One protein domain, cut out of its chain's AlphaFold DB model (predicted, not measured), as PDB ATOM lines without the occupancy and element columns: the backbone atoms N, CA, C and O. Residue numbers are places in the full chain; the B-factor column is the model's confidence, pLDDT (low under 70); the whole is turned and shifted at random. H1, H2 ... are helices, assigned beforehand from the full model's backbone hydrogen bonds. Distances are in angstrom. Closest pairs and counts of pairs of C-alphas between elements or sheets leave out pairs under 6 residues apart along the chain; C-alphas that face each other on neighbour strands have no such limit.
ATOM      1  N   TRP A   2     187.119 164.574 117.344       35.66
ATOM      2  CA  TRP A   2     186.460 165.763 116.798       35.66
ATOM      3  C   TRP A   2     187.517 166.793 116.391       35.66
ATOM      4  O   TRP A   2     188.205 167.347 117.246       35.66
ATOM      5  N   GLY A   3     187.701 166.981 115.084       42.78
ATOM      6  CA  GLY A   3     188.582 167.999 114.514       42.78
ATOM      7  C   GLY A   3     187.753 169.192 114.054       42.78
ATOM      8  O   GLY A   3     186.926 169.053 113.158       42.78
ATOM      9  N   SER A   4     187.953 170.363 114.657       46.50
ATOM     10  CA  SER A   4     187.396 171.614 114.129       46.50
ATOM     11  C   SER A   4     188.217 172.017 112.900       46.50
ATOM     12  O   SER A   4     189.283 172.625 113.013       46.50
ATOM     13  N   TRP A   5     187.762 171.614 111.712       51.81
ATOM     14  CA  TRP A   5     188.442 171.920 110.456       51.81
ATOM     15  C   TRP A   5     188.094 173.343 110.025       51.81
ATOM     16  O   TRP A   5     187.013 173.624 109.503       51.81
ATOM     17  N   ARG A   6     189.024 174.277 110.245       57.22
ATOM     18  CA  ARG A   6     188.901 175.627 109.686       57.22
ATOM     19  C   ARG A   6     188.981 175.535 108.165       57.22
ATOM     20  O   ARG A   6     189.959 175.015 107.632       57.22
ATOM     21  N   ARG A   7     188.011 176.139 107.469       57.97
ATOM     22  CA  ARG A   7     187.959 176.235 105.995       57.97
ATOM     23  C   ARG A   7     189.256 176.780 105.372       57.97
ATOM     24  O   ARG A   7     189.584 176.469 104.232       57.97
ATOM     25  N   HIS A   8     190.035 177.532 106.150       59.66
ATOM     26  CA  HIS A   8     191.343 178.059 105.773       59.66
ATOM     27  C   HIS A   8     192.404 176.979 105.468       59.66
ATOM     28  O   HIS A   8     193.296 177.232 104.664       59.66
ATOM     29  N   LEU A   9     192.305 175.775 106.051       62.78
ATOM     30  CA  LEU A   9     193.214 174.662 105.732       62.78
ATOM     31  C   LEU A   9     193.061 174.208 104.275       62.78
ATOM     32  O   LEU A   9     194.058 174.002 103.590       62.78
ATOM     33  N   PHE A  10     191.823 174.125 103.783       67.31
ATOM     34  CA  PHE A  10     191.540 173.735 102.402       67.31
ATOM     35  C   PHE A  10     191.856 174.857 101.403       67.31
ATOM     36  O   PHE A  10     192.297 174.588 100.290       67.31
ATOM     37  N   LEU A  11     191.686 176.125 101.799       67.69
ATOM     38  CA  LEU A  11     191.983 177.265 100.923       67.69
ATOM     39  C   LEU A  11     193.473 177.499 100.688       67.69
ATOM     40  O   LEU A  11     193.846 177.948  99.609       67.69
ATOM     41  N   ARG A  12     194.328 177.210 101.675       65.56
ATOM     42  CA  ARG A  12     195.778 177.391 101.517       65.56
ATOM     43  C   ARG A  12     196.381 176.467 100.461       65.56
ATOM     44  O   ARG A  12     197.502 176.719 100.035       65.56
ATOM     45  N   ARG A  13     195.650 175.418 100.057       71.06
ATOM     46  CA  ARG A  13     196.101 174.387  99.114       71.06
ATOM     47  C   ARG A  13     197.499 173.870  99.466       71.06
ATOM     48  O   ARG A  13     198.349 173.684  98.597       71.06
ATOM     49  N   THR A  14     197.770 173.714 100.763       66.25
ATOM     50  CA  THR A  14     199.092 173.334 101.263       66.25
ATOM     51  C   THR A  14     199.460 171.961 100.703       66.25
ATOM     52  O   THR A  14     198.753 170.988 100.951       66.25
ATOM     53  N   GLY A  15     200.545 171.883  99.930       69.75
ATOM     54  CA  GLY A  15     200.937 170.666  99.208       69.75
ATOM     55  C   GLY A  15     200.392 170.555  97.776       69.75
ATOM     56  O   GLY A  15     200.674 169.571  97.101       69.75
ATOM     57  N   GLY A  16     199.661 171.556  97.281       83.38
ATOM     58  CA  GLY A  16     199.147 171.616  95.911       83.38
ATOM     59  C   GLY A  16     197.698 171.147  95.758       83.38
ATOM     60  O   GLY A  16     197.054 170.673  96.698       83.38
ATOM     61  N   VAL A  17     197.169 171.310  94.543       84.38
ATOM     62  CA  VAL A  17     195.766 171.022  94.192       84.38
ATOM     63  C   VAL A  17     195.429 169.543  94.388       84.38
ATOM     64  O   VAL A  17     194.462 169.237  95.081       84.38
ATOM     65  N   GLU A  18     196.263 168.631  93.883       85.25
ATOM     66  CA  GLU A  18     196.027 167.182  93.991       85.25
ATOM     67  C   GLU A  18     196.020 166.687  95.441       85.25
ATOM     68  O   GLU A  18     195.134 165.931  95.846       85.25
ATOM     69  N   VAL A  19     196.945 167.183  96.269       86.12
ATOM     70  CA  VAL A  19     196.985 166.860  97.705       86.12
ATOM     71  C   VAL A  19     195.738 167.386  98.412       86.12
ATOM     72  O   VAL A  19     195.145 166.686  99.231       86.12
ATOM     73  N   THR A  20     195.291 168.593  98.060       83.56
ATOM     74  CA  THR A  20     194.076 169.187  98.635       83.56
ATOM     75  C   THR A  20     192.828 168.405  98.225       83.56
ATOM     76  O   THR A  20     191.977 168.128  99.070       83.56
ATOM     77  N   ARG A  21     192.736 167.982  96.957       86.38
ATOM     78  CA  ARG A  21     191.638 167.147  96.453       86.38
ATOM     79  C   ARG A  21     191.593 165.803  97.184       86.38
ATOM     80  O   ARG A  21     190.521 165.386  97.627       86.38
ATOM     81  N   GLY A  22     192.751 165.164  97.363       87.31
ATOM     82  CA  GLY A  22     192.893 163.921  98.123       87.31
ATOM     83  C   GLY A  22     192.498 164.076  99.594       87.31
ATOM     84  O   GLY A  22     191.733 163.264 100.114       87.31
ATOM     85  N   LEU A  23     192.940 165.155 100.249       86.44
ATOM     86  CA  LEU A  23     192.575 165.475 101.631       86.44
ATOM     87  C   LEU A  23     191.061 165.652 101.786       86.44
ATOM     88  O   LEU A  23     190.467 165.048 102.677       86.44
ATOM     89  N   ILE A  24     190.424 166.437 100.912       88.31
ATOM     90  CA  ILE A  24     188.968 166.626 100.943       88.31
ATOM     91  C   ILE A  24     188.250 165.291 100.717       88.31
ATOM     92  O   ILE A  24     187.305 164.974 101.437       88.31
ATOM     93  N   GLY A  25     188.719 164.474  99.769       89.56
ATOM     94  CA  GLY A  25     188.185 163.131  99.542       89.56
ATOM     95  C   GLY A  25     188.272 162.236 100.782       89.56
ATOM     96  O   GLY A  25     187.302 161.560 101.123       89.56
ATOM     97  N   HIS A  26     189.396 162.272 101.499       89.19
ATOM     98  CA  HIS A  26     189.564 161.531 102.747       89.19
ATOM     99  C   HIS A  26     188.613 162.025 103.847       89.19
ATOM    100  O   HIS A  26     187.954 161.215 104.494       89.19
ATOM    101  N   VAL A  27     188.497 163.344 104.027       88.50
ATOM    102  CA  VAL A  27     187.586 163.953 105.010       88.50
ATOM    103  C   VAL A  27     186.133 163.570 104.722       88.50
ATOM    104  O   VAL A  27     185.415 163.191 105.645       88.50
ATOM    105  N   LEU A  28     185.711 163.598 103.454       88.50
ATOM    106  CA  LEU A  28     184.371 163.168 103.044       88.50
ATOM    107  C   LEU A  28     184.120 161.690 103.366       88.50
ATOM    108  O   LEU A  28     183.084 161.368 103.937       88.50
ATOM    109  N   LYS A  29     185.088 160.805 103.100       90.25
ATOM    110  CA  LYS A  29     184.982 159.380 103.456       90.25
ATOM    111  C   LYS A  29     184.863 159.165 104.969       90.25
ATOM    112  O   LYS A  29     184.134 158.291 105.422       90.25
ATOM    113  N   VAL A  30     185.575 159.958 105.766       88.00
ATOM    114  CA  VAL A  30     185.482 159.902 107.232       88.00
ATOM    115  C   VAL A  30     184.124 160.418 107.728       88.00
ATOM    116  O   VAL A  30     183.610 159.891 108.712       88.00
ATOM    117  N   ALA A  31     183.514 161.386 107.037       87.06
ATOM    118  CA  ALA A  31     182.178 161.897 107.361       87.06
ATOM    119  C   ALA A  31     181.053 160.862 107.164       87.06
ATOM    120  O   ALA A  31     179.971 161.034 107.716       87.06
ATOM    121  N   GLU A  32     181.290 159.787 106.403       87.00
ATOM    122  CA  GLU A  32     180.328 158.686 106.221       87.00
ATOM    123  C   GLU A  32     180.221 157.777 107.461       87.00
ATOM    124  O   GLU A  32     179.281 156.987 107.591       87.00
ATOM    125  N   LEU A  33     181.174 157.867 108.396       88.50
ATOM    126  CA  LEU A  33     181.152 157.087 109.628       88.50
ATOM    127  C   LEU A  33     180.060 157.605 110.574       88.50
ATOM    128  O   LEU A  33     180.039 158.773 110.947       88.50
ATOM    129  N   ARG A  34     179.190 156.706 111.051       80.06
ATOM    130  CA  ARG A  34     178.024 157.045 111.898       80.06
ATOM    131  C   ARG A  34     178.370 157.730 113.227       80.06
ATOM    132  O   ARG A  34     177.499 158.309 113.862       80.06
ATOM    133  N   ASN A  35     179.615 157.609 113.675       82.75
ATOM    134  CA  ASN A  35     180.124 158.163 114.927       82.75
ATOM    135  C   ASN A  35     180.997 159.411 114.721       82.75
ATOM    136  O   ASN A  35     181.664 159.851 115.663       82.75
ATOM    137  N   VAL A  36     181.043 159.951 113.502       82.44
ATOM    138  CA  VAL A  36     181.823 161.138 113.171       82.44
ATOM    139  C   VAL A  36     180.899 162.207 112.621       82.44
ATOM    140  O   VAL A  36     180.142 161.975 111.687       82.44
ATOM    141  N   GLU A  37     181.003 163.406 113.184       82.12
ATOM    142  CA  GLU A  37     180.361 164.584 112.628       82.12
ATOM    143  C   GLU A  37     181.397 165.652 112.298       82.12
ATOM    144  O   GLU A  37     182.279 165.971 113.099       82.12
ATOM    145  N   ILE A  38     181.308 166.164 111.069       84.94
ATOM    146  CA  ILE A  38     182.226 167.152 110.518       84.94
ATOM    147  C   ILE A  38     181.448 168.436 110.284       84.94
ATOM    148  O   ILE A  38     180.516 168.481 109.488       84.94
ATOM    149  N   GLN A  39     181.877 169.492 110.962       84.44
ATOM    150  CA  GLN A  39     181.322 170.823 110.789       84.44
ATOM    151  C   GLN A  39     182.433 171.788 110.399       84.44
ATOM    152  O   GLN A  39     183.491 171.842 111.036       84.44
ATOM    153  N   VAL A  40     182.196 172.532 109.325       83.44
ATOM    154  CA  VAL A  40     183.137 173.513 108.794       83.44
ATOM    155  C   VAL A  40     182.712 174.899 109.260       83.44
ATOM    156  O   VAL A  40     181.582 175.330 109.043       83.44
ATOM    157  N   MET A  41     183.640 175.620 109.884       81.31
ATOM    158  CA  MET A  41     183.406 177.008 110.274       81.31
ATOM    159  C   MET A  41     183.445 177.929 109.037       81.31
ATOM    160  O   MET A  41     184.385 177.807 108.234       81.31
ATOM    161  N   PRO A  42     182.488 178.863 108.874       73.19
ATOM    162  CA  PRO A  42     182.565 179.918 107.864       73.19
ATOM    163  C   PRO A  42     183.866 180.739 107.956       73.19
ATOM    164  O   PRO A  42     184.487 180.851 109.009       73.19
ATOM    165  N   LEU A  43     184.311 181.297 106.823       62.94
ATOM    166  CA  LEU A  43     185.581 182.042 106.724       62.94
ATOM    167  C   LEU A  43     185.531 183.427 107.363       62.94
ATOM    168  O   LEU A  43     186.548 183.902 107.861       62.94
ATOM    169  N   THR A 100     175.984 173.423 109.269       87.19
ATOM    170  CA  THR A 100     175.394 172.111 109.521       87.19
ATOM    171  C   THR A 100     176.256 171.017 108.891       87.19
ATOM    172  O   THR A 100     177.069 171.263 107.993       87.19
ATOM    173  N   MET A 101     176.079 169.781 109.348       84.81
ATOM    174  CA  MET A 101     176.759 168.622 108.770       84.81
ATOM    175  C   MET A 101     176.530 168.521 107.250       84.81
ATOM    176  O   MET A 101     177.473 168.337 106.483       84.81
ATOM    177  N   GLN A 102     175.281 168.694 106.806       87.00
ATOM    178  CA  GLN A 102     174.900 168.603 105.394       87.00
ATOM    179  C   GLN A 102     175.524 169.732 104.567       87.00
ATOM    180  O   GLN A 102     176.084 169.476 103.499       87.00
ATOM    181  N   ASP A 103     175.503 170.961 105.084       88.56
ATOM    182  CA  ASP A 103     176.108 172.114 104.411       88.56
ATOM    183  C   ASP A 103     177.633 172.004 104.364       88.56
ATOM    184  O   ASP A 103     178.255 172.374 103.371       88.56
ATOM    185  N   SER A 104     178.245 171.450 105.412       87.88
ATOM    186  CA  SER A 104     179.686 171.202 105.483       87.88
ATOM    187  C   SER A 104     180.132 170.178 104.441       87.88
ATOM    188  O   SER A 104     181.104 170.416 103.727       87.88
ATOM    189  N   VAL A 105     179.406 169.065 104.311       89.12
ATOM    190  CA  VAL A 105     179.663 168.044 103.282       89.12
ATOM    191  C   VAL A 105     179.467 168.626 101.883       89.12
ATOM    192  O   VAL A 105     180.358 168.492 101.044       89.12
ATOM    193  N   SER A 106     178.356 169.329 101.654       90.38
ATOM    194  CA  SER A 106     178.052 169.963 100.364       90.38
ATOM    195  C   SER A 106     179.126 170.976  99.976       90.38
ATOM    196  O   SER A 106     179.584 171.024  98.835       90.38
ATOM    197  N   LEU A 107     179.588 171.771 100.941       88.69
ATOM    198  CA  LEU A 107     180.683 172.705 100.747       88.69
ATOM    199  C   LEU A 107     181.981 171.986 100.358       88.69
ATOM    200  O   LEU A 107     182.645 172.403  99.412       88.69
ATOM    201  N   LEU A 108     182.358 170.932 101.082       87.94
ATOM    202  CA  LEU A 108     183.575 170.172 100.798       87.94
ATOM    203  C   LEU A 108     183.522 169.519  99.411       87.94
ATOM    204  O   LEU A 108     184.519 169.545  98.694       87.94
ATOM    205  N   GLN A 109     182.367 168.994  98.999       89.88
ATOM    206  CA  GLN A 109     182.169 168.453  97.653       89.88
ATOM    207  C   GLN A 109     182.389 169.521  96.577       89.88
ATOM    208  O   GLN A 109     183.213 169.307  95.690       89.88
ATOM    209  N   ARG A 110     181.764 170.697  96.716       88.88
ATOM    210  CA  ARG A 110     181.953 171.824  95.785       88.88
ATOM    211  C   ARG A 110     183.410 172.282  95.726       88.88
ATOM    212  O   ARG A 110     183.978 172.415  94.653       88.88
ATOM    213  N   MET A 111     184.065 172.418  96.882       86.56
ATOM    214  CA  MET A 111     185.490 172.766  96.937       86.56
ATOM    215  C   MET A 111     186.381 171.734  96.241       86.56
ATOM    216  O   MET A 111     187.435 172.097  95.737       86.56
ATOM    217  N   ARG A 112     185.993 170.453  96.232       86.56
ATOM    218  CA  ARG A 112     186.717 169.397  95.518       86.56
ATOM    219  C   ARG A 112     186.521 169.474  94.007       86.56
ATOM    220  O   ARG A 112     187.428 169.062  93.295       86.56
ATOM    221  N   GLU A 113     185.359 169.923  93.542       86.38
ATOM    222  CA  GLU A 113     185.023 170.089  92.120       86.38
ATOM    223  C   GLU A 113     185.680 171.336  91.512       86.38
ATOM    224  O   GLU A 113     186.118 171.290  90.370       86.38
ATOM    225  N   ASP A 114     185.813 172.408  92.300       84.06
ATOM    226  CA  ASP A 114     186.458 173.673  91.901       84.06
ATOM    227  C   ASP A 114     188.007 173.620  91.911       84.06
ATOM    228  O   ASP A 114     188.683 174.583  91.528       84.06
ATOM    229  N   LEU A 115     188.582 172.533  92.434       80.62
ATOM    230  CA  LEU A 115     190.015 172.221  92.382       80.62
ATOM    231  C   LEU A 115     190.344 171.532  91.064       80.62
ATOM    232  O   LEU A 115     191.480 171.716  90.585       80.62
TER     233      LEU A 115
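AT A GLANCE: This is residues 2 to 43 and 100 to 115 of the 115 residues of the protein "DUF5753 domain-containing protein" of Streptomyces cellostaticus (UniProt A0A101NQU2). Two helices, H2 and H3, lie side by side and run opposite ways, and a short helix, H1, sits near H2. After H2 the chain folds back in a long stretch with no named element, residues 32 to 43, and residues 40 to 41 of it pair in parallel with residues 5 to 6, before H1. The printed part has 58 residues with three named helices, in the order H1, H2, H3, and no named strand; its class is all helix. It is compact and rounded, with a radius of gyration of the C-alphas of 10.7 A and spans of 30 by 22 by 18 A.

IN THESE COORDINATES: The printed part begins at Trp 2, C-alpha at (186.460, 165.763, 116.798). H1 is residues 8 to 11, 5.0 A from first to last C-alpha. H2, residues 17 to 31, runs 21.0 A from C-alpha 17 at (195.766, 171.022, 94.192). H3, residues 101 to 113, runs 18.6 A and ends with C-alpha 113 at (185.023, 170.089, 92.120).

HOW THE PARTS SIT: H1 and H2 are close but not clearly touching; their closest C-alphas, those of Phe 10 and Thr 20, are 6.4 A apart. H2 and H3 touch, with the C-alphas of Arg 21 and Arg 112 closest at 5.5 A. They stand at a shallow tilt of 25 degrees, opposite ways. H1 and H3 are only just apart, closest 8.2 A between C-alphas. In H2 and H3 every O i to N i+4 pair is within hydrogen-bond range; H1 is too short for such a pair, and its one O i to N i+3 pair is within range.

THE WHOLE: The C-alphas of Gly 16 and Arg 34 are the two farthest apart, 30.2 A. Residues 44 to 99 are not printed, and C-alphas 43 and 100 lie 14.5 A apart across this cut, which falls in the link from H2 to H3. The link from H1 to H2 is tight. The mean pLDDT of the printed part is 79.0, and residues 2 to 12, 14 to 15 and 43 are under 70.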